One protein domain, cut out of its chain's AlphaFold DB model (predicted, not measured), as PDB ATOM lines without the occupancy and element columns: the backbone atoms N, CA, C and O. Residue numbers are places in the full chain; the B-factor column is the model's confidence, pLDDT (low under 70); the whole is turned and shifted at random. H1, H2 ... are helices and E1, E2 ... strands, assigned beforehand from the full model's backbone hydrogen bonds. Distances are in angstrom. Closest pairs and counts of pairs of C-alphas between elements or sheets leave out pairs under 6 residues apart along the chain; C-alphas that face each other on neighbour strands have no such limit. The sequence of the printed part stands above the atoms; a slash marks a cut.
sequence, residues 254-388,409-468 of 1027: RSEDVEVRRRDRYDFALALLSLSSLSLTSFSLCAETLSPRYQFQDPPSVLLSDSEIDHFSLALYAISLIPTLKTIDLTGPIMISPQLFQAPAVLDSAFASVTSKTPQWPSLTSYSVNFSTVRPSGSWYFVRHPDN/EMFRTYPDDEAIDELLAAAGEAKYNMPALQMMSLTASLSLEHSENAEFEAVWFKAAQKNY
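AT A GLANCE: This is residues 254 to 388 and 409 to 468 of the 1027 residues of an uncharacterized protein of Pseudogymnoascus sp. VKM F-4516 (FW-969) (UniProt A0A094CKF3). A wall of five strands side by side, E1, E2, E3, E6 and E7, has H2 packed over E2, while H3 only grazes the sheet near E6 and E7. H1 packs on H2 and is not on the sheet, residues 335 to 341 pass between H2 and H3, and the small two-stranded sheet of E4 and E5 lies near one end of H3. The printed part has 195 residues with three named helices and seven named strands, in the order H1 E1 H2 E2 E3 E4 E5 H3 E6 E7; the large sheet is mixed, E4 and E5 are antiparallel, and the class is mixed, helices and strands, with 85 residues in named elements, under half of those printed. The whole is compact, with a radius of gyration of the C-alphas of 16.7 A and spans of 46 by 45 by 27 A.

IN THESE COORDINATES: In the large sheet E1 is residues 282 to 287, 17.0 A long, and begins with C-alpha 282 at (-50.748, 27.102, -33.436). E2 is residues 327 to 334, 17.3 A, and bends by 57 degrees at residue 331. E3 is residues 366 to 371, 16.1 A, and E6 is residues 439 to 445, 19.3 A. E7 is residues 455 to 461, 18.4 A, and ends with C-alpha 461 at (-57.522, 40.927, -21.997). H1 is residues 258 to 275, 26.1 A, and begins with C-alpha 258 at (-21.100, 37.539, -33.595). H2 is residues 311 to 320, 14.0 A, and H3 is residues 417 to 432, 22.0 A. E4 is residues 382 to 384, 7.1 A, and E5 is residues 412 to 415, 8.2 A.

HOW THE PARTS SIT: The large sheet runs E1 E2 E3 E6 E7, with E1 and E7 as its edge strands. E1 and E2 are parallel at 6 degrees, with N 285 and O 329 3.0 A apart, within hydrogen-bond range. E2 and E3 are parallel at 7 degrees, with N 330 and O 368 at 2.9 A. E3 and E6 are parallel at 12 degrees, with N 371 and O 443 at 2.8 A. E6 and E7 form a hairpin, antiparallel at 177 degrees, with N 460 and O 440 at 2.8 A. Beyond the bend in E2, the closest C-alphas of E2 and E6 are those of Pro 333 and Ala 444, 6.9 A apart. E1, H2 and E2 form a strand-helix-strand unit, two parallel neighbour strands with a helix between them in the chain, and its crossover is right-handed. H2 is on the sheet at a height of 10.6 A over the sheet; it lies over E2, only just not over E1, on which 2 of its C-alphas fall, and runs along the strands, at 5 degrees to E2 on the local plane. H1 and H2 touch, closest at the C-alphas of Ala 269 and Phe 312, 4.6 A apart, and run the same way at a shallow tilt of 21 degrees. H3 only grazes the sheet, with residues 423 to 431, and is apart from H1 and H2. E4 and H3 are near each other, with 5 pairs of C-alphas within 10 A. E4 and E5 are antiparallel at 117 degrees, with N 383 and O 414 at 2.8 A. Every O i to N i+4 pair is within hydrogen-bond range in H2 and H3, and 13 of 14 are in H1.

THE WHOLE: The two C-alphas farthest apart are those of Ser 279 and Asp 387, at 49.9 A. Residues 389 to 408 are not printed, and C-alphas 388 and 409 are 12.6 A apart across this cut. The links E1 to H2, with 23 residues, and E2 to E3, with 31, are long. The mean pLDDT of the printed part is 84.7, and 27 residues are under 70, among them 289 to 293, 446 to 455 and 463 to 468.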
ATOM      1  N   ARG A 254     -25.808  30.123 -30.836       73.38
ATOM      2  CA  ARG A 254     -24.362  29.827 -30.819       73.38
ATOM      3  C   ARG A 254     -23.628  30.808 -29.906       73.38
ATOM      4  O   ARG A 254     -24.005  31.972 -29.863       73.38
ATOM      5  N   SER A 255     -22.571  30.377 -29.214       64.44
ATOM      6  CA  SER A 255     -21.903  31.221 -28.208       64.44
ATOM      7  C   SER A 255     -20.826  32.162 -28.776       64.44
ATOM      8  O   SER A 255     -20.774  33.326 -28.384       64.44
ATOM      9  N   GLU A 256     -19.974  31.686 -29.692       65.94
ATOM     10  CA  GLU A 256     -18.608  32.237 -29.802       65.94
ATOM     11  C   GLU A 256     -18.354  33.321 -30.875       65.94
ATOM     12  O   GLU A 256     -17.396  34.081 -30.740       65.94
ATOM     13  N   ASP A 257     -19.175  33.446 -31.928       79.50
ATOM     14  CA  ASP A 257     -18.931  34.395 -33.038       79.50
ATOM     15  C   ASP A 257     -20.179  35.232 -33.382       79.50
ATOM     16  O   ASP A 257     -21.248  34.714 -33.710       79.50
ATOM     17  N   VAL A 258     -20.033  36.560 -33.328       84.19
ATOM     18  CA  VAL A 258     -21.100  37.539 -33.595       84.19
ATOM     19  C   VAL A 258     -21.571  37.519 -35.055       84.19
ATOM     20  O   VAL A 258     -22.774  37.574 -35.290       84.19
ATOM     21  N   GLU A 259     -20.673  37.422 -36.035       86.75
ATOM     22  CA  GLU A 259     -21.037  37.388 -37.461       86.75
ATOM     23  C   GLU A 259     -21.696  36.056 -37.843       86.75
ATOM     24  O   GLU A 259     -22.568  36.022 -38.715       86.75
ATOM     25  N   VAL A 260     -21.334  34.966 -37.155       85.44
ATOM     26  CA  VAL A 260     -22.042  33.683 -37.262       85.44
ATOM     27  C   VAL A 260     -23.457  33.806 -36.689       85.44
ATOM     28  O   VAL A 260     -24.405  33.529 -37.420       85.44
ATOM     29  N   ARG A 261     -23.636  34.324 -35.460       86.12
ATOM     30  CA  ARG A 261     -24.977  34.550 -34.871       86.12
ATOM     31  C   ARG A 261     -25.863  35.440 -35.753       86.12
ATOM     32  O   ARG A 261     -27.029  35.117 -35.962       86.12
ATOM     33  N   ARG A 262     -25.309  36.525 -36.316       90.00
ATOM     34  CA  ARG A 262     -25.999  37.420 -37.272       90.00
ATOM     35  C   ARG A 262     -26.511  36.666 -38.497       90.00
ATOM     36  O   ARG A 262     -27.659  36.854 -38.898       90.00
ATOM     37  N   ARG A 263     -25.671  35.809 -39.090       90.31
ATOM     38  CA  ARG A 263     -26.042  35.005 -40.260       90.31
ATOM     39  C   ARG A 263     -27.075  33.938 -39.912       90.31
ATOM     40  O   ARG A 263     -28.116  33.904 -40.554       90.31
ATOM     41  N   ASP A 264     -26.846  33.156 -38.860       89.19
ATOM     42  CA  ASP A 264     -27.765  32.101 -38.416       89.19
ATOM     43  C   ASP A 264     -29.172  32.653 -38.121       89.19
ATOM     44  O   ASP A 264     -30.176  32.068 -38.531       89.19
ATOM     45  N   ARG A 265     -29.252  33.816 -37.454       91.19
ATOM     46  CA  ARG A 265     -30.512  34.518 -37.158       91.19
ATOM     47  C   ARG A 265     -31.228  34.984 -38.430       91.19
ATOM     48  O   ARG A 265     -32.451  34.866 -38.512       91.19
ATOM     49  N   TYR A 266     -30.491  35.482 -39.423       93.25
ATOM     50  CA  TYR A 266     -31.048  35.910 -40.712       93.25
ATOM     51  C   TYR A 266     -31.512  34.732 -41.580       93.25
ATOM     52  O   TYR A 266     -32.623  34.757 -42.113       93.25
ATOM     53  N   ASP A 267     -30.708  33.678 -41.690       93.62
ATOM     54  CA  ASP A 267     -31.045  32.499 -42.487       93.62
ATOM     55  C   ASP A 267     -32.243  31.753 -41.858       93.62
ATOM     56  O   ASP A 267     -33.193  31.386 -42.558       93.62
ATOM     57  N   PHE A 268     -32.309  31.667 -40.521       94.88
ATOM     58  CA  PHE A 268     -33.509  31.207 -39.811       94.88
ATOM     59  C   PHE A 268     -34.727  32.113 -40.057       94.88
ATOM     60  O   PHE A 268     -35.824  31.599 -40.280       94.88
ATOM     61  N   ALA A 269     -34.561  33.439 -40.101       95.62
ATOM     62  CA  ALA A 269     -35.646  34.361 -40.443       95.62
ATOM     63  C   ALA A 269     -36.185  34.140 -41.871       95.62
ATOM     64  O   ALA A 269     -37.401  34.143 -42.074       95.62
ATOM     65  N   LEU A 270     -35.318  33.877 -42.855       95.38
ATOM     66  CA  LEU A 270     -35.736  33.494 -44.210       95.38
ATOM     67  C   LEU A 270     -36.484  32.151 -44.223       95.38
ATOM     68  O   LEU A 270     -37.502  32.010 -44.912       95.38
ATOM     69  N   ALA A 271     -36.025  31.173 -43.438       96.06
ATOM     70  CA  ALA A 271     -36.697  29.885 -43.303       96.06
ATOM     71  C   ALA A 271     -38.095  30.032 -42.667       96.06
ATOM     72  O   ALA A 271     -39.068  29.515 -43.223       96.06
ATOM     73  N   LEU A 272     -38.222  30.801 -41.577       97.06
ATOM     74  CA  LEU A 272     -39.493  31.148 -40.929       97.06
ATOM     75  C   LEU A 272     -40.436  31.907 -41.875       97.06
ATOM     76  O   LEU A 272     -41.612  31.555 -41.979       97.06
ATOM     77  N   LEU A 273     -39.931  32.882 -42.642       95.81
ATOM     78  CA  LEU A 273     -40.726  33.626 -43.626       95.81
ATOM     79  C   LEU A 273     -41.390  32.690 -44.652       95.81
ATOM     80  O   LEU A 273     -42.536  32.924 -45.050       95.81
ATOM     81  N   SER A 274     -40.730  31.589 -45.035       94.50
ATOM     82  CA  SER A 274     -41.296  30.583 -45.951       94.50
ATOM     83  C   SER A 274     -42.530  29.855 -45.381       94.50
ATOM     84  O   SER A 274     -43.372  29.358 -46.145       94.50
ATOM     85  N   LEU A 275     -42.678  29.823 -44.051       96.31
ATOM     86  CA  LEU A 275     -43.777  29.174 -43.331       96.31
ATOM     87  C   LEU A 275     -45.042  30.041 -43.263       96.31
ATOM     88  O   LEU A 275     -46.123  29.488 -43.086       96.31
ATOM     89  N   SER A 276     -44.954  31.351 -43.535       93.31
ATOM     90  CA  SER A 276     -46.116  32.270 -43.626       93.31
ATOM     91  C   SER A 276     -47.150  31.893 -44.706       93.31
ATOM     92  O   SER A 276     -48.239  32.456 -44.774       93.31
ATOM     93  N   SER A 277     -46.819  30.914 -45.555       92.81
ATOM     94  CA  SER A 277     -47.697  30.332 -46.579       92.81
ATOM     95  C   SER A 277     -48.291  28.961 -46.203       92.81
ATOM     96  O   SER A 277     -48.883  28.307 -47.061       92.81
ATOM     97  N   LEU A 278     -48.129  28.510 -44.953       95.75
ATOM     98  CA  LEU A 278     -48.784  27.321 -44.395       95.75
ATOM     99  C   LEU A 278     -50.065  27.700 -43.630       95.75
ATOM    100  O   LEU A 278     -50.211  28.824 -43.154       95.75
ATOM    101  N   SER A 279     -50.975  26.740 -43.462       95.25
ATOM    102  CA  SER A 279     -52.256  26.918 -42.758       95.25
ATOM    103  C   SER A 279     -52.138  26.674 -41.245       95.25
ATOM    104  O   SER A 279     -52.967  25.978 -40.657       95.25
ATOM    105  N   LEU A 280     -51.100  27.226 -40.605       98.00
ATOM    106  CA  LEU A 280     -50.865  27.035 -39.171       98.00
ATOM    107  C   LEU A 280     -52.057  27.529 -38.335       98.00
ATOM    108  O   LEU A 280     -52.688  28.540 -38.644       98.00
ATOM    109  N   THR A 281     -52.342  26.806 -37.255       98.06
ATOM    110  CA  THR A 281     -53.371  27.123 -36.250       98.06
ATOM    111  C   THR A 281     -52.757  27.395 -34.878       98.06
ATOM    112  O   THR A 281     -53.293  28.220 -34.140       98.06
ATOM    113  N   SER A 282     -51.597  26.795 -34.587       98.31
ATOM    114  CA  SER A 282     -50.748  27.102 -33.436       98.31
ATOM    115  C   SER A 282     -49.279  27.178 -33.853       98.31
ATOM    116  O   SER A 282     -48.801  26.311 -34.589       98.31
ATOM    117  N   PHE A 283     -48.567  28.183 -33.349       98.31
ATOM    118  CA  PHE A 283     -47.120  28.337 -33.485       98.31
ATOM    119  C   PHE A 283     -46.499  28.565 -32.104       98.31
ATOM    120  O   PHE A 283     -46.986  29.402 -31.344       98.31
ATOM    121  N   SER A 284     -45.439  27.827 -31.785       96.81
ATOM    122  CA  SER A 284     -44.676  27.977 -30.549       96.81
ATOM    123  C   SER A 284     -43.176  27.936 -30.833       96.81
ATOM    124  O   SER A 284     -42.717  27.107 -31.625       96.81
ATOM    125  N   LEU A 285     -42.428  28.838 -30.196       94.62
ATOM    126  CA  LEU A 285     -40.972  28.918 -30.279       94.62
ATOM    127  C   LEU A 285     -40.387  29.130 -28.878       94.62
ATOM    128  O   LEU A 285     -40.586  30.186 -28.287       94.62
ATOM    129  N   CYS A 286     -39.649  28.144 -28.377       90.12
ATOM    130  CA  CYS A 286     -38.869  28.232 -27.146       90.12
ATOM    131  C   CYS A 286     -37.396  28.512 -27.479       90.12
ATOM    132  O   CYS A 286     -36.863  27.899 -28.407       90.12
ATOM    133  N   ALA A 287     -36.731  29.400 -26.737       84.31
ATOM    134  CA  ALA A 287     -35.301  29.675 -26.884       84.31
ATOM    135  C   ALA A 287     -34.541  29.493 -25.560       84.31
ATOM    136  O   ALA A 287     -34.705  30.279 -24.627       84.31
ATOM    137  N   GLU A 288     -33.634  28.511 -25.509       71.69
ATOM    138  CA  GLU A 288     -32.720  28.272 -24.379       71.69
ATOM    139  C   GLU A 288     -31.540  29.265 -24.399       71.69
ATOM    140  O   GLU A 288     -30.373  28.897 -24.530       71.69
ATOM    141  N   THR A 289     -31.842  30.563 -24.327       63.84
ATOM    142  CA  THR A 289     -30.839  31.641 -24.293       63.84
ATOM    143  C   THR A 289     -30.741  32.220 -22.883       63.84
ATOM    144  O   THR A 289     -31.748  32.353 -22.194       63.84
ATOM    145  N   LEU A 290     -29.536  32.588 -22.445       58.75
ATOM    146  CA  LEU A 290     -29.337  33.343 -21.207       58.75
ATOM    147  C   LEU A 290     -29.239  34.837 -21.525       58.75
ATOM    148  O   LEU A 290     -28.435  35.238 -22.368       58.75
ATOM    149  N   SER A 291     -30.010  35.667 -20.815       62.25
ATOM    150  CA  SER A 291     -29.841  37.125 -20.848       62.25
ATOM    151  C   SER A 291     -28.388  37.496 -20.494       62.25
ATOM    152  O   SER A 291     -27.829  36.895 -19.568       62.25
ATOM    153  N   PRO A 292     -27.744  38.456 -21.192       66.62
ATOM    154  CA  PRO A 292     -26.343  38.795 -20.947       66.62
ATOM    155  C   PRO A 292     -26.088  39.214 -19.494       66.62
ATOM    156  O   PRO A 292     -26.526  40.273 -19.053       66.62
ATOM    157  N   ARG A 293     -25.358  38.365 -18.756       65.88
ATOM    158  CA  ARG A 293     -25.098  38.532 -17.313       65.88
ATOM    159  C   ARG A 293     -24.388  39.847 -16.990       65.88
ATOM    160  O   ARG A 293     -24.650  40.459 -15.964       65.88
ATOM    161  N   TYR A 294     -23.493  40.272 -17.877       74.06
ATOM    162  CA  TYR A 294     -22.657  41.446 -17.690       74.06
ATOM    163  C   TYR A 294     -23.301  42.687 -18.330       74.06
ATOM    164  O   TYR A 294     -23.245  42.877 -19.543       74.06
ATOM    165  N   GLN A 295     -23.924  43.532 -17.505       77.38
ATOM    166  CA  GLN A 295     -24.774  44.643 -17.968       77.38
ATOM    167  C   GLN A 295     -24.065  46.003 -18.134       77.38
ATOM    168  O   GLN A 295     -24.666  46.961 -18.630       77.38
ATOM    169  N   PHE A 296     -22.803  46.124 -17.704       76.50
ATOM    170  CA  PHE A 296     -22.037  47.385 -17.737       76.50
ATOM    171  C   PHE A 296     -21.560  47.799 -19.139       76.50
ATOM    172  O   PHE A 296     -21.095  48.922 -19.315       76.50
ATOM    173  N   GLN A 297     -21.689  46.918 -20.132       76.38
ATOM    174  CA  GLN A 297     -21.465  47.207 -21.547       76.38
ATOM    175  C   GLN A 297     -22.712  46.801 -22.341       76.38
ATOM    176  O   GLN A 297     -23.503  45.971 -21.889       76.38
ATOM    177  N   ASP A 298     -22.903  47.400 -23.512       82.56
ATOM    178  CA  ASP A 298     -24.020  47.066 -24.395       82.56
ATOM    179  C   ASP A 298     -23.647  45.845 -25.265       82.56
ATOM    180  O   ASP A 298     -22.592  45.863 -25.911       82.56
ATOM    181  N   PRO A 299     -24.448  44.759 -25.264       85.19
ATOM    182  CA  PRO A 299     -24.154  43.549 -26.027       85.19
ATOM    183  C   PRO A 299     -23.954  43.790 -27.532       85.19
ATOM    184  O   PRO A 299     -24.578  44.673 -28.120       85.19
ATOM    185  N   PRO A 300     -23.132  42.975 -28.219       86.88
ATOM    186  CA  PRO A 300     -22.932  43.121 -29.654       86.88
ATOM    187  C   PRO A 300     -24.214  42.788 -30.432       86.88
ATOM    188  O   PRO A 300     -24.698  41.653 -30.387       86.88
ATOM    189  N   SER A 301     -24.711  43.782 -31.182       90.00
ATOM    190  CA  SER A 301     -25.879  43.698 -32.074       90.00
ATOM    191  C   SER A 301     -25.916  42.403 -32.890       90.00
ATOM    192  O   SER A 301     -24.913  42.031 -33.506       90.00
ATOM    193  N   VAL A 302     -27.082  41.757 -32.940       89.19
ATOM    194  CA  VAL A 302     -27.365  40.551 -33.741       89.19
ATOM    195  C   VAL A 302     -28.055  40.860 -35.074       89.19
ATOM    196  O   VAL A 302     -28.398  39.937 -35.812       89.19
ATOM    197  N   LEU A 303     -28.233  42.142 -35.410       90.81
ATOM    198  CA  LEU A 303     -28.658  42.580 -36.744       90.81
ATOM    199  C   LEU A 303     -27.553  42.345 -37.783       90.81
ATOM    200  O   LEU A 303     -26.366  42.371 -37.451       90.81
ATOM    201  N   LEU A 304     -27.929  42.171 -39.054       88.88
ATOM    202  CA  LEU A 304     -26.956  42.145 -40.150       88.88
ATOM    203  C   LEU A 304     -26.160  43.457 -40.202       88.88
ATOM    204  O   LEU A 304     -26.724  44.539 -40.104       88.88
ATOM    205  N   SER A 305     -24.856  43.355 -40.452       81.38
ATOM    206  CA  SER A 305     -23.890  44.461 -40.373       81.38
ATOM    207  C   SER A 305     -24.184  45.662 -41.294       81.38
ATOM    208  O   SER A 305     -23.692  46.755 -41.030       81.38
ATOM    209  N   ASP A 306     -25.009  45.469 -42.332       81.50
ATOM    210  CA  ASP A 306     -25.459  46.492 -43.289       81.50
ATOM    211  C   ASP A 306     -26.966  46.850 -43.149       81.50
ATOM    212  O   ASP A 306     -27.538  47.453 -44.059       81.50
ATOM    213  N   SER A 307     -27.653  46.453 -42.063       82.50
ATOM    214  CA  SER A 307     -29.108  46.637 -41.896       82.50
ATOM    215  C   SER A 307     -29.550  46.958 -40.462       82.50
ATOM    216  O   SER A 307     -29.114  46.340 -39.497       82.50
ATOM    217  N   GLU A 308     -30.503  47.884 -40.335       85.75
ATOM    218  CA  GLU A 308     -31.183  48.243 -39.077       85.75
ATOM    219  C   GLU A 308     -32.492  47.438 -38.862       85.75
ATOM    220  O   GLU A 308     -33.259  47.699 -37.935       85.75
ATOM    221  N   ILE A 309     -32.775  46.459 -39.733       90.25
ATOM    222  CA  ILE A 309     -33.980  45.617 -39.691       90.25
ATOM    223  C   ILE A 309     -33.678  44.320 -38.928       90.25
ATOM    224  O   ILE A 309     -32.751  43.590 -39.273       90.25
ATOM    225  N   ASP A 310     -34.500  43.988 -37.932       93.12
ATOM    226  CA  ASP A 310     -34.515  42.665 -37.304       93.12
ATOM    227  C   ASP A 310     -35.420  41.726 -38.107       93.12
ATOM    228  O   ASP A 310     -36.600  41.519 -37.798       93.12
ATOM    229  N   HIS A 311     -34.851  41.135 -39.159       94.31
ATOM    230  CA  HIS A 311     -35.558  40.207 -40.047       94.31
ATOM    231  C   HIS A 311     -36.227  39.049 -39.298       94.31
ATOM    232  O   HIS A 311     -37.238  38.534 -39.769       94.31
ATOM    233  N   PHE A 312     -35.704  38.659 -38.132       94.75
ATOM    234  CA  PHE A 312     -36.276  37.612 -37.288       94.75
ATOM    235  C   PHE A 312     -37.633  38.009 -36.691       94.75
ATOM    236  O   PHE A 312     -38.616  37.301 -36.921       94.75
ATOM    237  N   SER A 313     -37.735  39.162 -36.017       95.56
ATOM    238  CA  SER A 313     -39.036  39.681 -35.566       95.56
ATOM    239  C   SER A 313     -39.993  39.887 -36.743       95.56
ATOM    240  O   SER A 313     -41.166  39.534 -36.651       95.56
ATOM    241  N   LEU A 314     -39.489  40.360 -37.888       94.44
ATOM    242  CA  LEU A 314     -40.290  40.545 -39.102       94.44
ATOM    243  C   LEU A 314     -40.793  39.216 -39.712       94.44
ATOM    244  O   LEU A 314     -41.882  39.167 -40.291       94.44
ATOM    245  N   ALA A 315     -40.040  38.122 -39.573       96.12
ATOM    246  CA  ALA A 315     -40.461  36.782 -39.978       96.12
ATOM    247  C   ALA A 315     -41.519  36.201 -39.026       96.12
ATOM    248  O   ALA A 315     -42.498  35.610 -39.486       96.12
ATOM    249  N   LEU A 316     -41.375  36.423 -37.715       96.62
ATOM    250  CA  LEU A 316     -42.395  36.082 -36.720       96.62
ATOM    251  C   LEU A 316     -43.686  36.894 -36.928       96.62
ATOM    252  O   LEU A 316     -44.776  36.324 -36.905       96.62
ATOM    253  N   TYR A 317     -43.578  38.186 -37.251       95.94
ATOM    254  CA  TYR A 317     -44.702  39.015 -37.693       95.94
ATOM    255  C   TYR A 317     -45.388  38.418 -38.933       95.94
ATOM    256  O   TYR A 317     -46.609  38.256 -38.944       95.94
ATOM    257  N   ALA A 318     -44.622  38.000 -39.948       94.94
ATOM    258  CA  ALA A 318     -45.168  37.358 -41.145       94.94
ATOM    259  C   ALA A 318     -45.863  36.008 -40.853       94.94
ATOM    260  O   ALA A 318     -46.866  35.696 -41.495       94.94
ATOM    261  N   ILE A 319     -45.381  35.232 -39.874       96.25
ATOM    262  CA  ILE A 319     -46.082  34.043 -39.354       96.25
ATOM    263  C   ILE A 319     -47.365  34.450 -38.616       96.25
ATOM    264  O   ILE A 319     -48.404  33.828 -38.823       96.25
ATOM    265  N   SER A 320     -47.336  35.514 -37.807       95.81
ATOM    266  CA  SER A 320     -48.503  35.959 -37.033       95.81
ATOM    267  C   SER A 320     -49.713  36.304 -37.916       95.81
ATOM    268  O   SER A 320     -50.854  36.078 -37.518       95.81
ATOM    269  N   LEU A 321     -49.464  36.779 -39.142       94.50
ATOM    270  CA  LEU A 321     -50.472  37.141 -40.144       94.50
ATOM    271  C   LEU A 321     -51.122  35.941 -40.868       94.50
ATOM    272  O   LEU A 321     -51.951  36.149 -41.759       94.50
ATOM    273  N   ILE A 322     -50.779  34.694 -40.520       95.38
ATOM    274  CA  ILE A 322     -51.438  33.496 -41.063       95.38
ATOM    275  C   ILE A 322     -52.933  33.516 -40.665       95.38
ATOM    276  O   ILE A 322     -53.251  33.429 -39.479       95.38
ATOM    277  N   PRO A 323     -53.897  33.569 -41.613       94.44
ATOM    278  CA  PRO A 323     -55.312  33.781 -41.278       94.44
ATOM    279  C   PRO A 323     -55.972  32.677 -40.440       94.44
ATOM    280  O   PRO A 323     -57.033  32.908 -39.858       94.44
ATOM    281  N   THR A 324     -55.384  31.480 -40.389       96.81
ATOM    282  CA  THR A 324     -55.864  30.331 -39.604       96.81
ATOM    283  C   THR A 324     -55.301  30.273 -38.180       96.81
ATOM    284  O   THR A 324     -55.770  29.454 -37.385       96.81
ATOM    285  N   LEU A 325     -54.325  31.126 -37.851       98.06
ATOM    286  CA  LEU A 325     -53.561  31.078 -36.608       98.06
ATOM    287  C   LEU A 325     -54.389  31.584 -35.419       98.06
ATOM    288  O   LEU A 325     -55.044  32.621 -35.504       98.06
ATOM    289  N   LYS A 326     -54.371  30.830 -34.316       97.81
ATOM    290  CA  LYS A 326     -55.159  31.071 -33.092       97.81
ATOM    291  C   LYS A 326     -54.283  31.338 -31.874       97.81
ATOM    292  O   LYS A 326     -54.693  32.091 -30.990       97.81
ATOM    293  N   THR A 327     -53.110  30.721 -31.835       97.56
ATOM    294  CA  THR A 327     -52.169  30.754 -30.715       97.56
ATOM    295  C   THR A 327     -50.757  31.008 -31.228       97.56
ATOM    296  O   THR A 327     -50.266  30.285 -32.099       97.56
ATOM    297  N   ILE A 328     -50.120  32.036 -30.670       97.38
ATOM    298  CA  ILE A 328     -48.677  32.277 -30.733       97.38
ATOM    299  C   ILE A 328     -48.158  32.235 -29.300       97.38
ATOM    300  O   ILE A 328     -48.752  32.869 -28.424       97.38
ATOM    301  N   ASP A 329     -47.070  31.505 -29.080       95.44
ATOM    302  CA  ASP A 329     -46.372  31.444 -27.798       95.44
ATOM    303  C   ASP A 329     -44.856  31.467 -28.028       95.44
ATOM    304  O   ASP A 329     -44.292  30.541 -28.616       95.44
ATOM    305  N   LEU A 330     -44.213  32.566 -27.642       94.31
ATOM    306  CA  LEU A 330     -42.768  32.768 -27.741       94.31
ATOM    307  C   LEU A 330     -42.200  32.735 -26.315       94.31
ATOM    308  O   LEU A 330     -42.617  33.528 -25.473       94.31
ATOM    309  N   THR A 331     -41.299  31.799 -26.024       87.00
ATOM    310  CA  THR A 331     -40.917  31.426 -24.650       87.00
ATOM    311  C   THR A 331     -39.397  31.431 -24.459       87.00
ATOM    312  O   THR A 331     -38.645  31.083 -25.368       87.00
ATOM    313  N   GLY A 332     -38.938  31.804 -23.260       78.31
ATOM    314  CA  GLY A 332     -37.534  32.150 -23.002       78.31
ATOM    315  C   GLY A 332     -37.216  33.598 -23.414       78.31
ATOM    316  O   GLY A 332     -38.047  34.240 -24.055       78.31
ATOM    317  N   PRO A 333     -36.038  34.142 -23.053       78.75
ATOM    318  CA  PRO A 333     -35.700  35.550 -23.267       78.75
ATOM    319  C   PRO A 333     -35.306  35.812 -24.729       78.75
ATOM    320  O   PRO A 333     -34.141  36.045 -25.060       78.75
ATOM    321  N   ILE A 334     -36.288  35.765 -25.628       87.69
ATOM    322  CA  ILE A 334     -36.106  35.956 -27.070       87.69
ATOM    323  C   ILE A 334     -35.835  37.438 -27.357       87.69
ATOM    324  O   ILE A 334     -36.634  38.304 -27.003       87.69
ATOM    325  N   MET A 335     -34.723  37.765 -28.023       89.88
ATOM    326  CA  MET A 335     -34.479  39.140 -28.481       89.88
ATOM    327  C   MET A 335     -35.481  39.495 -29.589       89.88
ATOM    328  O   MET A 335     -35.409  38.926 -30.683       89.88
ATOM    329  N   ILE A 336     -36.386  40.438 -29.318       93.06
ATOM    330  CA  ILE A 336     -37.401  40.945 -30.258       93.06
ATOM    331  C   ILE A 336     -37.235  42.447 -30.496       93.06
ATOM    332  O   ILE A 336     -36.548  43.139 -29.752       93.06
ATOM    333  N   SER A 337     -37.916  42.963 -31.511       95.19
ATOM    334  CA  SER A 337     -38.074  44.398 -31.751       95.19
ATOM    335  C   SER A 337     -39.546  44.737 -32.043       95.19
ATOM    336  O   SER A 337     -40.342  43.825 -32.291       95.19
ATOM    337  N   PRO A 338     -39.936  46.027 -32.108       95.06
ATOM    338  CA  PRO A 338     -41.287  46.446 -32.522       95.06
ATOM    339  C   PRO A 338     -41.718  45.904 -33.899       95.06
ATOM    340  O   PRO A 338     -42.908  45.821 -34.212       95.06
ATOM    341  N   GLN A 339     -40.752  45.447 -34.702       94.38
ATOM    342  CA  GLN A 339     -40.950  44.829 -36.013       94.38
ATOM    343  C   GLN A 339     -41.645  43.450 -35.934       94.38
ATOM    344  O   GLN A 339     -42.048  42.905 -36.960       94.38
ATOM    345  N   LEU A 340     -41.857  42.923 -34.716       95.56
ATOM    346  CA  LEU A 340     -42.738  41.789 -34.400       95.56
ATOM    347  C   LEU A 340     -44.234  42.126 -34.578       95.56
ATOM    348  O   LEU A 340     -45.065  41.227 -34.729       95.56
ATOM    349  N   PHE A 341     -44.576  43.420 -34.578       94.00
ATOM    350  CA  PHE A 341     -45.949  43.929 -34.628       94.00
ATOM    351  C   PHE A 341     -46.209  44.910 -35.782       94.00
ATOM    352  O   PHE A 341     -47.355  45.035 -36.215       94.00
ATOM    353  N   GLN A 342     -45.175  45.573 -36.314       89.19
ATOM    354  CA  GLN A 342     -45.303  46.546 -37.404       89.19
ATOM    355  C   GLN A 342     -44.150  46.413 -38.416       89.19
ATOM    356  O   GLN A 342     -42.982  46.550 -38.067       89.19
ATOM    357  N   ALA A 343     -44.454  46.176 -39.694       87.25
ATOM    358  CA  ALA A 343     -43.419  46.078 -40.726       87.25
ATOM    359  C   ALA A 343     -42.844  47.461 -41.122       87.25
ATOM    360  O   ALA A 343     -43.631  48.365 -41.424       87.25
ATOM    361  N   PRO A 344     -41.505  47.623 -41.212       85.69
ATOM    362  CA  PRO A 344     -40.862  48.845 -41.699       85.69
ATOM    363  C   PRO A 344     -41.349  49.332 -43.073       85.69
ATOM    364  O   PRO A 344     -41.686  48.548 -43.962       85.69
ATOM    365  N   ALA A 345     -41.315  50.654 -43.281       78.56
ATOM    366  CA  ALA A 345     -41.765  51.301 -44.520       78.56
ATOM    367  C   ALA A 345     -40.885  51.004 -45.754       78.56
ATOM    368  O   ALA A 345     -41.335  51.167 -46.890       78.56
ATOM    369  N   VAL A 346     -39.640  50.571 -45.541       80.69
ATOM    370  CA  VAL A 346     -38.713  50.092 -46.575       80.69
ATOM    371  C   VAL A 346     -38.254  48.698 -46.163       80.69
ATOM    372  O   VAL A 346     -37.839  48.509 -45.025       80.69
ATOM    373  N   LEU A 347     -38.337  47.734 -47.084       83.38
ATOM    374  CA  LEU A 347     -37.950  46.342 -46.859       83.38
ATOM    375  C   LEU A 347     -37.117  45.795 -48.013       83.38
ATOM    376  O   LEU A 347     -37.341  46.125 -49.180       83.38
ATOM    377  N   ASP A 348     -36.219  44.879 -47.666       82.25
ATOM    378  CA  ASP A 348     -35.442  44.056 -48.583       82.25
ATOM    379  C   ASP A 348     -36.343  43.281 -49.554       82.25
ATOM    380  O   ASP A 348     -37.462  42.875 -49.225       82.25
ATOM    381  N   SER A 349     -35.819  42.951 -50.738       81.94
ATOM    382  CA  SER A 349     -36.564  42.214 -51.769       81.94
ATOM    383  C   SER A 349     -37.092  40.845 -51.317       81.94
ATOM    384  O   SER A 349     -38.063  40.362 -51.896       81.94
ATOM    385  N   ALA A 350     -36.480  40.225 -50.301       83.75
ATOM    386  CA  ALA A 350     -36.956  38.976 -49.706       83.75
ATOM    387  C   ALA A 350     -38.234  39.167 -48.864       83.75
ATOM    388  O   ALA A 350     -39.147  38.348 -48.940       83.75
ATOM    389  N   PHE A 351     -38.327  40.273 -48.116       87.06
ATOM    390  CA  PHE A 351     -39.435  40.572 -47.200       87.06
ATOM    391  C   PHE A 351     -40.489  41.523 -47.796       87.06
ATOM    392  O   PHE A 351     -41.546  41.712 -47.204       87.06
ATOM    393  N   ALA A 352     -40.273  42.074 -48.994       83.69
ATOM    394  CA  ALA A 352     -41.193  42.995 -49.680       83.69
ATOM    395  C   ALA A 352     -42.629  42.458 -49.919       83.69
ATOM    396  O   ALA A 352     -43.532  43.218 -50.270       83.69
ATOM    397  N   SER A 353     -42.874  41.159 -49.732       80.06
ATOM    398  CA  SER A 353     -44.219  40.568 -49.722       80.06
ATOM    399  C   SER A 353     -45.023  40.909 -48.457       80.06
ATOM    400  O   SER A 353     -46.254  40.970 -48.520       80.06
ATOM    401  N   VAL A 354     -44.353  41.170 -47.331       82.31
ATOM    402  CA  VAL A 354     -44.948  41.373 -45.999       82.31
ATOM    403  C   VAL A 354     -45.761  42.671 -45.926       82.31
ATOM    404  O   VAL A 354     -46.873  42.673 -45.408       82.31
ATOM    405  N   THR A 355     -45.273  43.759 -46.528       75.38
ATOM    406  CA  THR A 355     -45.962  45.067 -46.581       75.38
ATOM    407  C   THR A 355     -47.017  45.179 -47.689       75.38
ATOM    408  O   THR A 355     -47.655  46.219 -47.837       75.38
ATOM    409  N   SER A 356     -47.253  44.120 -48.474       67.62
ATOM    410  CA  SER A 356     -48.155  44.164 -49.642       67.62
ATOM    411  C   SER A 356     -49.658  44.212 -49.313       67.62
ATOM    412  O   SER A 356     -50.481  44.338 -50.224       67.62
ATOM    413  N   LYS A 357     -50.036  44.082 -48.035       68.62
ATOM    414  CA  LYS A 357     -51.425  44.012 -47.552       68.62
ATOM    415  C   LYS A 357     -51.566  44.744 -46.218       68.62
ATOM    416  O   LYS A 357     -50.628  44.779 -45.431       68.62
ATOM    417  N   THR A 358     -52.765  45.249 -45.933       79.38
ATOM    418  CA  THR A 358     -53.136  45.670 -44.573       79.38
ATOM    419  C   THR A 358     -53.051  44.464 -43.626       79.38
ATOM    420  O   THR A 358     -53.644  43.430 -43.955       79.38
ATOM    421  N   PRO A 359     -52.348  44.558 -42.485       86.06
ATOM    422  CA  PRO A 359     -52.243  43.450 -41.544       86.06
ATOM    423  C   PRO A 359     -53.589  43.165 -40.873       86.06
ATOM    424  O   PRO A 359     -54.333  44.080 -40.521       86.06
ATOM    425  N   GLN A 360     -53.917  41.882 -40.733       87.31
ATOM    426  CA  GLN A 360     -55.151  41.401 -40.116       87.31
ATOM    427  C   GLN A 360     -54.885  40.064 -39.432       87.31
ATOM    428  O   GLN A 360     -54.307  39.163 -40.038       87.31
ATOM    429  N   TRP A 361     -55.390  39.911 -38.209       94.44
ATOM    430  CA  TRP A 361     -55.260  38.692 -37.407       94.44
ATOM    431  C   TRP A 361     -56.653  38.094 -37.130       94.44
ATOM    432  O   TRP A 361     -57.153  38.157 -36.004       94.44
ATOM    433  N   PRO A 362     -57.349  37.560 -38.156       93.75
ATOM    434  CA  PRO A 362     -58.786  37.280 -38.079       93.75
ATOM    435  C   PRO A 362     -59.161  36.139 -37.122       93.75
ATOM    436  O   PRO A 362     -60.287  36.126 -36.630       93.75
ATOM    437  N   SER A 363     -58.239  35.206 -36.855       96.31
ATOM    438  CA  SER A 363     -58.465  34.036 -35.990       96.31
ATOM    439  C   SER A 363     -57.682  34.064 -34.673       96.31
ATOM    440  O   SER A 363     -57.894  33.179 -33.843       96.31
ATOM    441  N   LEU A 364     -56.789  35.042 -34.468       96.69
ATOM    442  CA  LEU A 364     -55.832  35.006 -33.361       96.69
ATOM    443  C   LEU A 364     -56.534  35.256 -32.021       96.69
ATOM    444  O   LEU A 364     -57.146  36.301 -31.815       96.69
ATOM    445  N   THR A 365     -56.443  34.286 -31.113       95.25
ATOM    446  CA  THR A 365     -57.077  34.308 -29.786       95.25
ATOM    447  C   THR A 365     -56.089  34.534 -28.644       95.25
ATOM    448  O   THR A 365     -56.472  35.159 -27.658       95.25
ATOM    449  N   SER A 366     -54.841  34.073 -28.782       94.38
ATOM    450  CA  SER A 366     -53.784  34.219 -27.774       94.38
ATOM    451  C   SER A 366     -52.456  34.595 -28.428       94.38
ATOM    452  O   SER A 366     -52.073  33.969 -29.420       94.38
ATOM    453  N   TYR A 367     -51.754  35.576 -27.859       95.56
ATOM    454  CA  TYR A 367     -50.405  35.980 -28.274       95.56
ATOM    455  C   TYR A 367     -49.537  36.186 -27.023       95.56
ATOM    456  O   TYR A 367     -49.653  37.201 -26.343       95.56
ATOM    457  N   SER A 368     -48.713  35.194 -26.701       94.12
ATOM    458  CA  SER A 368     -47.786  35.187 -25.562       94.12
ATOM    459  C   SER A 368     -46.358  35.421 -26.054       94.12
ATOM    460  O   SER A 368     -45.951  34.816 -27.051       94.12
ATOM    461  N   VAL A 369     -45.617  36.319 -25.396       93.62
ATOM    462  CA  VAL A 369     -44.210  36.615 -25.697       93.62
ATOM    463  C   VAL A 369     -43.430  36.888 -24.411       93.62
ATOM    464  O   VAL A 369     -43.550  37.970 -23.841       93.62
ATOM    465  N   ASN A 370     -42.577  35.951 -23.999       90.50
ATOM    466  CA  ASN A 370     -41.429  36.267 -23.153       90.50
ATOM    467  C   ASN A 370     -40.317  36.846 -24.052       90.50
ATOM    468  O   ASN A 370     -40.076  36.331 -25.150       90.50
ATOM    469  N   PHE A 371     -39.684  37.943 -23.636       90.31
ATOM    470  CA  PHE A 371     -38.646  38.623 -24.403       90.31
ATOM    471  C   PHE A 371     -37.403  38.967 -23.580       90.31
ATOM    472  O   PHE A 371     -37.428  39.104 -22.358       90.31
ATOM    473  N   SER A 372     -36.277  39.088 -24.282       88.56
ATOM    474  CA  SER A 372     -34.989  39.441 -23.694       88.56
ATOM    475  C   SER A 372     -34.984  40.876 -23.174       88.56
ATOM    476  O   SER A 372     -35.536  41.778 -23.801       88.56
ATOM    477  N   THR A 373     -34.224  41.129 -22.109       87.81
ATOM    478  CA  THR A 373     -33.910  42.493 -21.647       87.81
ATOM    479  C   THR A 373     -33.044  43.290 -22.637       87.81
ATOM    480  O   THR A 373     -32.813  44.484 -22.436       87.81
ATOM    481  N   VAL A 374     -32.587  42.648 -23.719       88.44
ATOM    482  CA  VAL A 374     -31.711  43.192 -24.764       88.44
ATOM    483  C   VAL A 374     -32.434  43.220 -26.114       88.44
ATOM    484  O   VAL A 374     -32.991  42.220 -26.573       88.44
ATOM    485  N   ARG A 375     -32.388  44.375 -26.783       92.12
ATOM    486  CA  ARG A 375     -32.867  44.573 -28.156       92.12
ATOM    487  C   ARG A 375     -31.896  43.906 -29.148       92.12
ATOM    488  O   ARG A 375     -30.686  43.957 -28.936       92.12
ATOM    489  N   PRO A 376     -32.366  43.392 -30.300       91.38
ATOM    490  CA  PRO A 376     -31.522  42.861 -31.376       91.38
ATOM    491  C   PRO A 376     -30.399  43.806 -31.840       91.38
ATOM    492  O   PRO A 376     -29.351  43.348 -32.287       91.38
ATOM    493  N   SER A 377     -30.596  45.119 -31.687       90.81
ATOM    494  CA  SER A 377     -29.616  46.187 -31.928       90.81
ATOM    495  C   SER A 377     -28.443  46.239 -30.938       90.81
ATOM    496  O   SER A 377     -27.531  47.035 -31.142       90.81
ATOM    497  N   GLY A 378     -28.447  45.437 -29.868       89.19
ATOM    498  CA  GLY A 378     -27.438  45.455 -28.801       89.19
ATOM    499  C   GLY A 378     -27.718  46.450 -27.667       89.19
ATOM    500  O   GLY A 378     -27.140  46.340 -26.592       89.19
ATOM    501  N   SER A 379     -28.640  47.393 -27.872       90.50
ATOM    502  CA  SER A 379     -29.177  48.257 -26.816       90.50
ATOM    503  C   SER A 379     -30.118  47.488 -25.877       90.50
ATOM    504  O   SER A 379     -30.576  46.391 -26.190       90.50
ATOM    505  N   TRP A 380     -30.426  48.054 -24.712       91.44
ATOM    506  CA  TRP A 380     -31.279  47.416 -23.705       91.44
ATOM    507  C   TRP A 380     -32.732  47.906 -23.793       91.44
ATOM    508  O   TRP A 380     -32.995  48.991 -24.300       91.44
ATOM    509  N   TYR A 381     -33.661  47.098 -23.282       91.62
ATOM    510  CA  TYR A 381     -35.042  47.502 -22.977       91.62
ATOM    511  C   TYR A 381     -35.195  48.086 -21.563       91.62
ATOM    512  O   TYR A 381     -36.238  48.638 -21.225       91.62
ATOM    513  N   PHE A 382     -34.160  47.939 -20.733       89.81
ATOM    514  CA  PHE A 382     -34.165  48.318 -19.327       89.81
ATOM    515  C   PHE A 382     -32.892  49.094 -18.972       89.81
ATOM    516  O   PHE A 382     -31.796  48.827 -19.484       89.81
ATOM    517  N   VAL A 383     -33.041  50.050 -18.065       89.25
ATOM    518  CA  VAL A 383     -32.000  50.943 -17.557       89.25
ATOM    519  C   VAL A 383     -31.841  50.789 -16.046       89.25
ATOM    520  O   VAL A 383     -32.620  50.122 -15.360       89.25
ATOM    521  N   ARG A 384     -30.765  51.378 -15.522       84.88
ATOM    522  CA  ARG A 384     -30.516  51.479 -14.083       84.88
ATOM    523  C   ARG A 384     -31.606  52.335 -13.434       84.88
ATOM    524  O   ARG A 384     -31.918  53.399 -13.962       84.88
ATOM    525  N   HIS A 385     -32.147  51.886 -12.299       82.50
ATOM    526  CA  HIS A 385     -33.152  52.649 -11.551       82.50
ATOM    527  C   HIS A 385     -32.632  54.068 -11.246       82.50
ATOM    528  O   HIS A 385     -31.500  54.171 -10.759       82.50
ATOM    529  N   PRO A 386     -33.407  55.146 -11.492       79.56
ATOM    530  CA  PRO A 386     -32.946  56.520 -11.270       79.56
ATOM    531  C   PRO A 386     -32.404  56.763  -9.855       79.56
ATOM    532  O   PRO A 386     -31.371  57.408  -9.692       79.56
ATOM    533  N   ASP A 387     -33.057  56.162  -8.858       78.25
ATOM    534  CA  ASP A 387     -32.722  56.295  -7.434       78.25
ATOM    535  C   ASP A 387     -31.547  55.402  -6.975       78.25
ATOM    536  O   ASP A 387     -31.122  55.481  -5.827       78.25
ATOM    537  N   ASN A 388     -30.971  54.580  -7.866       76.38
ATOM    538  CA  ASN A 388     -29.737  53.815  -7.629       76.38
ATOM    539  C   ASN A 388     -28.644  54.220  -8.647       76.38
ATOM    540  O   ASN A 388     -28.236  53.408  -9.493       76.38
ATOM    541  N   GLU A 409     -24.640  41.342 -10.644       59.53
ATOM    542  CA  GLU A 409     -25.820  42.140 -10.280       59.53
ATOM    543  C   GLU A 409     -26.580  42.640 -11.524       59.53
ATOM    544  O   GLU A 409     -26.082  43.466 -12.296       59.53
ATOM    545  N   MET A 410     -27.828  42.188 -11.686       69.56
ATOM    546  CA  MET A 410     -28.771  42.734 -12.668       69.56
ATOM    547  C   MET A 410     -29.273  44.102 -12.180       69.56
ATOM    548  O   MET A 410     -30.227  44.182 -11.413       69.56
ATOM    549  N   PHE A 411     -28.631  45.188 -12.611       76.94
ATOM    550  CA  PHE A 411     -29.008  46.557 -12.235       76.94
ATOM    551  C   PHE A 411     -29.934  47.251 -13.245       76.94
ATOM    552  O   PHE A 411     -30.533  48.277 -12.925       76.94
ATOM    553  N   ARG A 412     -30.038  46.732 -14.473       80.75
ATOM    554  CA  ARG A 412     -30.945  47.195 -15.534       80.75
ATOM    555  C   ARG A 412     -32.318  46.551 -15.359       80.75
ATOM    556  O   ARG A 412     -32.645  45.579 -16.036       80.75
ATOM    557  N   THR A 413     -33.080  47.075 -14.407       81.38
ATOM    558  CA  THR A 413     -34.391  46.549 -13.989       81.38
ATOM    559  C   THR A 413     -35.529  47.560 -14.137       81.38
ATOM    560  O   THR A 413     -36.692  47.177 -14.059       81.38
ATOM    561  N   TYR A 414     -35.226  48.838 -14.382       85.62
ATOM    562  CA  TYR A 414     -36.237  49.863 -14.644       85.62
ATOM    563  C   TYR A 414     -36.538  49.929 -16.150       85.62
ATOM    564  O   TYR A 414     -35.585  49.877 -16.931       85.62
ATOM    565  N   PRO A 415     -37.804  50.024 -16.593       89.25
ATOM    566  CA  PRO A 415     -38.138  50.213 -18.006       89.25
ATOM    567  C   PRO A 415     -37.406  51.415 -18.617       89.25
ATOM    568  O   PRO A 415     -37.326  52.473 -17.998       89.25
ATOM    569  N   ASP A 416     -36.874  51.268 -19.831       91.38
ATOM    570  CA  ASP A 416     -36.455  52.420 -20.630       91.38
ATOM    571  C   ASP A 416     -37.680  52.970 -21.370       91.38
ATOM    572  O   ASP A 416     -38.219  52.282 -22.239       91.38
ATOM    573  N   ASP A 417     -38.135  54.176 -21.006       89.38
ATOM    574  CA  ASP A 417     -39.376  54.772 -21.528       89.38
ATOM    575  C   ASP A 417     -39.417  54.754 -23.067       89.38
ATOM    576  O   ASP A 417     -40.400  54.307 -23.653       89.38
ATOM    577  N   GLU A 418     -38.338  55.182 -23.738       92.44
ATOM    578  CA  GLU A 418     -38.285  55.262 -25.204       92.44
ATOM    579  C   GLU A 418     -38.326  53.867 -25.847       92.44
ATOM    580  O   GLU A 418     -39.129  53.630 -26.752       92.44
ATOM    581  N   ALA A 419     -37.519  52.915 -25.370       92.50
ATOM    582  CA  ALA A 419     -37.484  51.569 -25.936       92.50
ATOM    583  C   ALA A 419     -38.747  50.741 -25.648       92.50
ATOM    584  O   ALA A 419     -39.165  49.950 -26.502       92.50
ATOM    585  N   ILE A 420     -39.343  50.886 -24.463       93.38
ATOM    586  CA  ILE A 420     -40.539  50.139 -24.062       93.38
ATOM    587  C   ILE A 420     -41.792  50.729 -24.718       93.38
ATOM    588  O   ILE A 420     -42.570  49.953 -25.277       93.38
ATOM    589  N   ASP A 421     -41.968  52.055 -24.766       92.81
ATOM    590  CA  ASP A 421     -43.112  52.649 -25.476       92.81
ATOM    591  C   ASP A 421     -43.058  52.366 -26.986       92.81
ATOM    592  O   ASP A 421     -44.104  52.109 -27.583       92.81
ATOM    593  N   GLU A 422     -41.875  52.308 -27.615       94.75
ATOM    594  CA  GLU A 422     -41.731  51.898 -29.025       94.75
ATOM    595  C   GLU A 422     -42.309  50.485 -29.272       94.75
ATOM    596  O   GLU A 422     -43.022  50.248 -30.254       94.75
ATOM    597  N   LEU A 423     -42.055  49.544 -28.353       95.06
ATOM    598  CA  LEU A 423     -42.559  48.168 -28.414       95.06
ATOM    599  C   LEU A 423     -44.060  48.083 -28.088       95.06
ATOM    600  O   LEU A 423     -44.815  47.427 -28.813       95.06
ATOM    601  N   LEU A 424     -44.503  48.753 -27.019       94.69
ATOM    602  CA  LEU A 424     -45.896  48.745 -26.566       94.69
ATOM    603  C   LEU A 424     -46.833  49.474 -27.540       94.69
ATOM    604  O   LEU A 424     -47.966  49.029 -27.739       94.69
ATOM    605  N   ALA A 425     -46.373  50.543 -28.196       93.81
ATOM    606  CA  ALA A 425     -47.130  51.243 -29.230       93.81
ATOM    607  C   ALA A 425     -47.370  50.343 -30.452       93.81
ATOM    608  O   ALA A 425     -48.515  50.191 -30.884       93.81
ATOM    609  N   ALA A 426     -46.324  49.680 -30.961       94.88
ATOM    610  CA  ALA A 426     -46.448  48.754 -32.086       94.88
ATOM    611  C   ALA A 426     -47.377  47.569 -31.753       94.88
ATOM    612  O   ALA A 426     -48.259  47.224 -32.545       94.88
ATOM    613  N   ALA A 427     -47.253  46.997 -30.548       95.00
ATOM    614  CA  ALA A 427     -48.173  45.979 -30.038       95.00
ATOM    615  C   ALA A 427     -49.628  46.487 -29.961       95.00
ATOM    616  O   ALA A 427     -50.559  45.786 -30.369       95.00
ATOM    617  N   GLY A 428     -49.836  47.721 -29.491       91.94
ATOM    618  CA  GLY A 428     -51.143  48.375 -29.403       91.94
ATOM    619  C   GLY A 428     -51.812  48.615 -30.762       91.94
ATOM    620  O   GLY A 428     -53.012  48.356 -30.906       91.94
ATOM    621  N   GLU A 429     -51.053  49.049 -31.773       91.00
ATOM    622  CA  GLU A 429     -51.545  49.198 -33.150       91.00
ATOM    623  C   GLU A 429     -51.907  47.849 -33.786       91.00
ATOM    624  O   GLU A 429     -52.979  47.703 -34.386       91.00
ATOM    625  N   ALA A 430     -51.049  46.836 -33.625       92.75
ATOM    626  CA  ALA A 430     -51.311  45.491 -34.128       92.75
ATOM    627  C   ALA A 430     -52.589  44.912 -33.503       92.75
ATOM    628  O   ALA A 430     -53.501  44.491 -34.222       92.75
ATOM    629  N   LYS A 431     -52.713  44.999 -32.172       91.75
ATOM    630  CA  LYS A 431     -53.880  44.565 -31.389       91.75
ATOM    631  C   LYS A 431     -55.206  45.136 -31.900       91.75
ATOM    632  O   LYS A 431     -56.210  44.422 -31.890       91.75
ATOM    633  N   TYR A 432     -55.239  46.384 -32.380       89.12
ATOM    634  CA  TYR A 432     -56.455  46.994 -32.945       89.12
ATOM    635  C   TYR A 432     -57.042  46.179 -34.118       89.12
ATOM    636  O   TYR A 432     -58.249  46.195 -34.358       89.12
ATOM    637  N   ASN A 433     -56.199  45.408 -34.811       91.19
ATOM    638  CA  ASN A 433     -56.543  44.587 -35.969       91.19
ATOM    639  C   ASN A 433     -56.663  43.077 -35.630       91.19
ATOM    640  O   ASN A 433     -56.671  42.237 -36.538       91.19
ATOM    641  N   MET A 434     -56.785  42.725 -34.339       93.81
ATOM    642  CA  MET A 434     -56.949  41.354 -33.818       93.81
ATOM    643  C   MET A 434     -58.378  41.105 -33.264       93.81
ATOM    644  O   MET A 434     -58.571  41.005 -32.051       93.81
ATOM    645  N   PRO A 435     -59.428  40.994 -34.106       92.44
ATOM    646  CA  PRO A 435     -60.828  40.954 -33.650       92.44
ATOM    647  C   PRO A 435     -61.206  39.714 -32.815       92.44
ATOM    648  O   PRO A 435     -62.188  39.741 -32.066       92.44
ATOM    649  N   ALA A 436     -60.453  38.617 -32.940       93.25
ATOM    650  CA  ALA A 436     -60.686  37.375 -32.203       93.25
ATOM    651  C   ALA A 436     -60.006  37.337 -30.817       93.25
ATOM    652  O   ALA A 436     -60.360  36.474 -30.008       93.25
ATOM    653  N   LEU A 437     -59.100  38.279 -30.526       94.06
ATOM    654  CA  LEU A 437     -58.185  38.228 -29.386       94.06
ATOM    655  C   LEU A 437     -58.922  38.083 -28.045       94.06
ATOM    656  O   LEU A 437     -59.956  38.720 -27.805       94.06
ATOM    657  N   GLN A 438     -58.380  37.216 -27.189       91.81
ATOM    658  CA  GLN A 438     -58.828  36.975 -25.815       91.81
ATOM    659  C   GLN A 438     -57.772  37.456 -24.817       91.81
ATOM    660  O   GLN A 438     -58.113  38.158 -23.866       91.81
ATOM    661  N   MET A 439     -56.501  37.136 -25.080       89.94
ATOM    662  CA  MET A 439     -55.348  37.560 -24.289       89.94
ATOM    663  C   MET A 439     -54.140  37.839 -25.195       89.94
ATOM    664  O   MET A 439     -53.890  37.117 -26.160       89.94
ATOM    665  N   MET A 440     -53.394  38.894 -24.880       93.31
ATOM    666  CA  MET A 440     -52.038  39.133 -25.373       93.31
ATOM    667  C   MET A 440     -51.171  39.536 -24.185       93.31
ATOM    668  O   MET A 440     -51.598  40.406 -23.429       93.31
ATOM    669  N   SER A 441     -49.995  38.929 -24.026       91.31
ATOM    670  CA  SER A 441     -49.045  39.238 -22.951       91.31
ATOM    671  C   SER A 441     -47.633  39.397 -23.502       91.31
ATOM    672  O   SER A 441     -47.199  38.578 -24.316       91.31
ATOM    673  N   LEU A 442     -46.935  40.438 -23.048       92.19
ATOM    674  CA  LEU A 442     -45.503  40.648 -23.250       92.19
ATOM    675  C   LEU A 442     -44.832  40.647 -21.873       92.19
ATOM    676  O   LEU A 442     -45.178  41.481 -21.034       92.19
ATOM    677  N   THR A 443     -43.883  39.744 -21.639       89.75
ATOM    678  CA  THR A 443     -43.167  39.623 -20.362       89.75
ATOM    679  C   THR A 443     -41.654  39.602 -20.545       89.75
ATOM    680  O   THR A 443     -41.158  39.103 -21.549       89.75
ATOM    681  N   ALA A 444     -40.900  40.118 -19.575       86.56
ATOM    682  CA  ALA A 444     -39.444  39.981 -19.544       86.56
ATOM    683  C   ALA A 444     -38.966  39.682 -18.120       86.56
ATOM    684  O   ALA A 444     -39.303  40.398 -17.175       86.56
ATOM    685  N   SER A 445     -38.174  38.620 -17.970       76.31
ATOM    686  CA  SER A 445     -37.596  38.197 -16.691       76.31
ATOM    687  C   SER A 445     -36.315  38.989 -16.405       76.31
ATOM    688  O   SER A 445     -35.362  38.932 -17.186       76.31
ATOM    689  N   LEU A 446     -36.287  39.740 -15.300       69.00
ATOM    690  CA  LEU A 446     -35.217  40.701 -14.989       69.00
ATOM    691  C   LEU A 446     -34.199  40.179 -13.954       69.00
ATOM    692  O   LEU A 446     -33.212  40.857 -13.670       69.00
ATOM    693  N   SER A 447     -34.410  38.980 -13.399       55.56
ATOM    694  CA  SER A 447     -33.535  38.325 -12.416       55.56
ATOM    695  C   SER A 447     -32.706  37.180 -13.026       55.56
ATOM    696  O   SER A 447     -33.071  36.607 -14.053       55.56
ATOM    697  N   LEU A 448     -31.568  36.840 -12.403       49.25
ATOM    698  CA  LEU A 448     -30.695  35.735 -12.847       49.25
ATOM    699  C   LEU A 448     -31.043  34.371 -12.236       49.25
ATOM    700  O   LEU A 448     -30.633  33.348 -12.779       49.25
ATOM    701  N   GLU A 449     -31.783  34.349 -11.126       41.81
ATOM    702  CA  GLU A 449     -32.020  33.145 -10.321       41.81
ATOM    703  C   GLU A 449     -33.502  32.974  -9.958       41.81
ATOM    704  O   GLU A 449     -33.873  32.974  -8.790       41.81
ATOM    705  N   HIS A 450     -34.360  32.822 -10.972       35.91
ATOM    706  CA  HIS A 450     -35.768  32.398 -10.835       35.91
ATOM    707  C   HIS A 450     -36.652  33.219  -9.867       35.91
ATOM    708  O   HIS A 450     -37.743  32.774  -9.516       35.91
ATOM    709  N   SER A 451     -36.228  34.409  -9.431       35.59
ATOM    710  CA  SER A 451     -37.001  35.196  -8.474       35.59
ATOM    711  C   SER A 451     -38.155  35.912  -9.176       35.59
ATOM    712  O   SER A 451     -37.949  36.798 -10.007       35.59
ATOM    713  N   GLU A 452     -39.380  35.542  -8.793       41.03
ATOM    714  CA  GLU A 452     -40.659  36.075  -9.304       41.03
ATOM    715  C   GLU A 452     -40.856  37.584  -9.053       41.03
ATOM    716  O   GLU A 452     -41.830  38.182  -9.503       41.03
ATOM    717  N   ASN A 453     -39.946  38.206  -8.303       39.38
ATOM    718  CA  ASN A 453     -40.073  39.564  -7.781       39.38
ATOM    719  C   ASN A 453     -39.660  40.654  -8.796       39.38
ATOM    720  O   ASN A 453     -39.716  41.837  -8.466       39.38
ATOM    721  N   ALA A 454     -39.198  40.279  -9.994       51.22
ATOM    722  CA  ALA A 454     -38.753  41.210 -11.031       51.22
ATOM    723  C   ALA A 454     -39.129  40.705 -12.437       51.22
ATOM    724  O   ALA A 454     -38.273  40.362 -13.255       51.22
ATOM    725  N   GLU A 455     -40.432  40.653 -12.709       64.06
ATOM    726  CA  GLU A 455     -40.982  40.486 -14.057       64.06
ATOM    727  C   GLU A 455     -41.521  41.829 -14.560       64.06
ATOM    728  O   GLU A 455     -42.356  42.455 -13.908       64.06
ATOM    729  N   PHE A 456     -41.096  42.259 -15.748       82.69
ATOM    730  CA  PHE A 456     -41.899  43.201 -16.526       82.69
ATOM    731  C   PHE A 456     -43.064  42.424 -17.145       82.69
ATOM    732  O   PHE A 456     -42.831  41.388 -17.767       82.69
ATOM    733  N   GLU A 457     -44.296  42.915 -17.011       85.81
ATOM    734  CA  GLU A 457     -45.491  42.299 -17.595       85.81
ATOM    735  C   GLU A 457     -46.446  43.367 -18.159       85.81
ATOM    736  O   GLU A 457     -46.893  44.270 -17.451       85.81
ATOM    737  N   ALA A 458     -46.802  43.235 -19.440       87.38
ATOM    738  CA  ALA A 458     -47.793  44.062 -20.120       87.38
ATOM    739  C   ALA A 458     -48.860  43.173 -20.781       87.38
ATOM    740  O   ALA A 458     -48.605  42.535 -21.806       87.38
ATOM    741  N   VAL A 459     -50.068  43.140 -20.201       86.38
ATOM    742  CA  VAL A 459     -51.155  42.239 -20.629       86.38
ATOM    743  C   VAL A 459     -52.395  42.988 -21.099       86.38
ATOM    744  O   VAL A 459     -52.851  43.960 -20.492       86.38
ATOM    745  N   TRP A 460     -53.026  42.463 -22.145       86.50
ATOM    746  CA  TRP A 460     -54.318  42.913 -22.637       86.50
ATOM    747  C   TRP A 460     -55.316  41.762 -22.729       86.50
ATOM    748  O   TRP A 460     -55.152  40.845 -23.531       86.50
ATOM    749  N   PHE A 461     -56.411  41.878 -21.980       81.56
ATOM    750  CA  PHE A 461     -57.522  40.927 -21.997       81.56
ATOM    751  C   PHE A 461     -58.742  41.459 -22.749       81.56
ATOM    752  O   PHE A 461     -58.964  42.670 -22.868       81.56
ATOM    753  N   LYS A 462     -59.591  40.536 -23.201       78.38
ATOM    754  CA  LYS A 462     -60.950  40.832 -23.653       78.38
ATOM    755  C   LYS A 462     -61.846  41.165 -22.458       78.38
ATOM    756  O   LYS A 462     -61.800  40.507 -21.417       78.38
ATOM    757  N   ALA A 463     -62.689  42.186 -22.611       54.03
ATOM    758  CA  ALA A 463     -63.645  42.570 -21.576       54.03
ATOM    759  C   ALA A 463     -64.533  41.378 -21.159       54.03
ATOM    760  O   ALA A 463     -64.909  40.560 -21.996       54.03
ATOM    761  N   ALA A 464     -64.860  41.319 -19.863       51.19
ATOM    762  CA  ALA A 464     -65.482  40.203 -19.132       51.19
ATOM    763  C   ALA A 464     -64.572  39.016 -18.725       51.19
ATOM    764  O   ALA A 464     -65.002  38.226 -17.891       51.19
ATOM    765  N   GLN A 465     -63.307  38.923 -19.161       49.84
ATOM    766  CA  GLN A 465     -62.315  37.985 -18.586       49.84
ATOM    767  C   GLN A 465     -61.448  38.652 -17.492       49.84
ATOM    768  O   GLN A 465     -60.242  38.444 -17.419       49.84
ATOM    769  N   LYS A 466     -62.050  39.509 -16.648       39.12
ATOM    770  CA  LYS A 466     -61.307  40.430 -15.758       39.12
ATOM    771  C   LYS A 466     -60.606  39.741 -14.573       39.12
ATOM    772  O   LYS A 466     -59.610  40.260 -14.078       39.12
ATOM    773  N   ASN A 467     -61.087  38.570 -14.152       42.81
ATOM    774  CA  ASN A 467     -60.629  37.860 -12.951       42.81
ATOM    775  C   ASN A 467     -59.152  37.413 -12.987       42.81
ATOM    776  O   ASN A 467     -58.667  36.903 -11.991       42.81
ATOM    777  N   TYR A 468     -58.431  37.583 -14.100       37.97
ATOM    778  CA  TYR A 468     -57.002  37.263 -14.176       37.97
ATOM    779  C   TYR A 468     -56.095  38.361 -13.578       37.97
ATOM    780  O   TYR A 468     -54.942  38.091 -13.269       37.97
TER     781      TYR A 468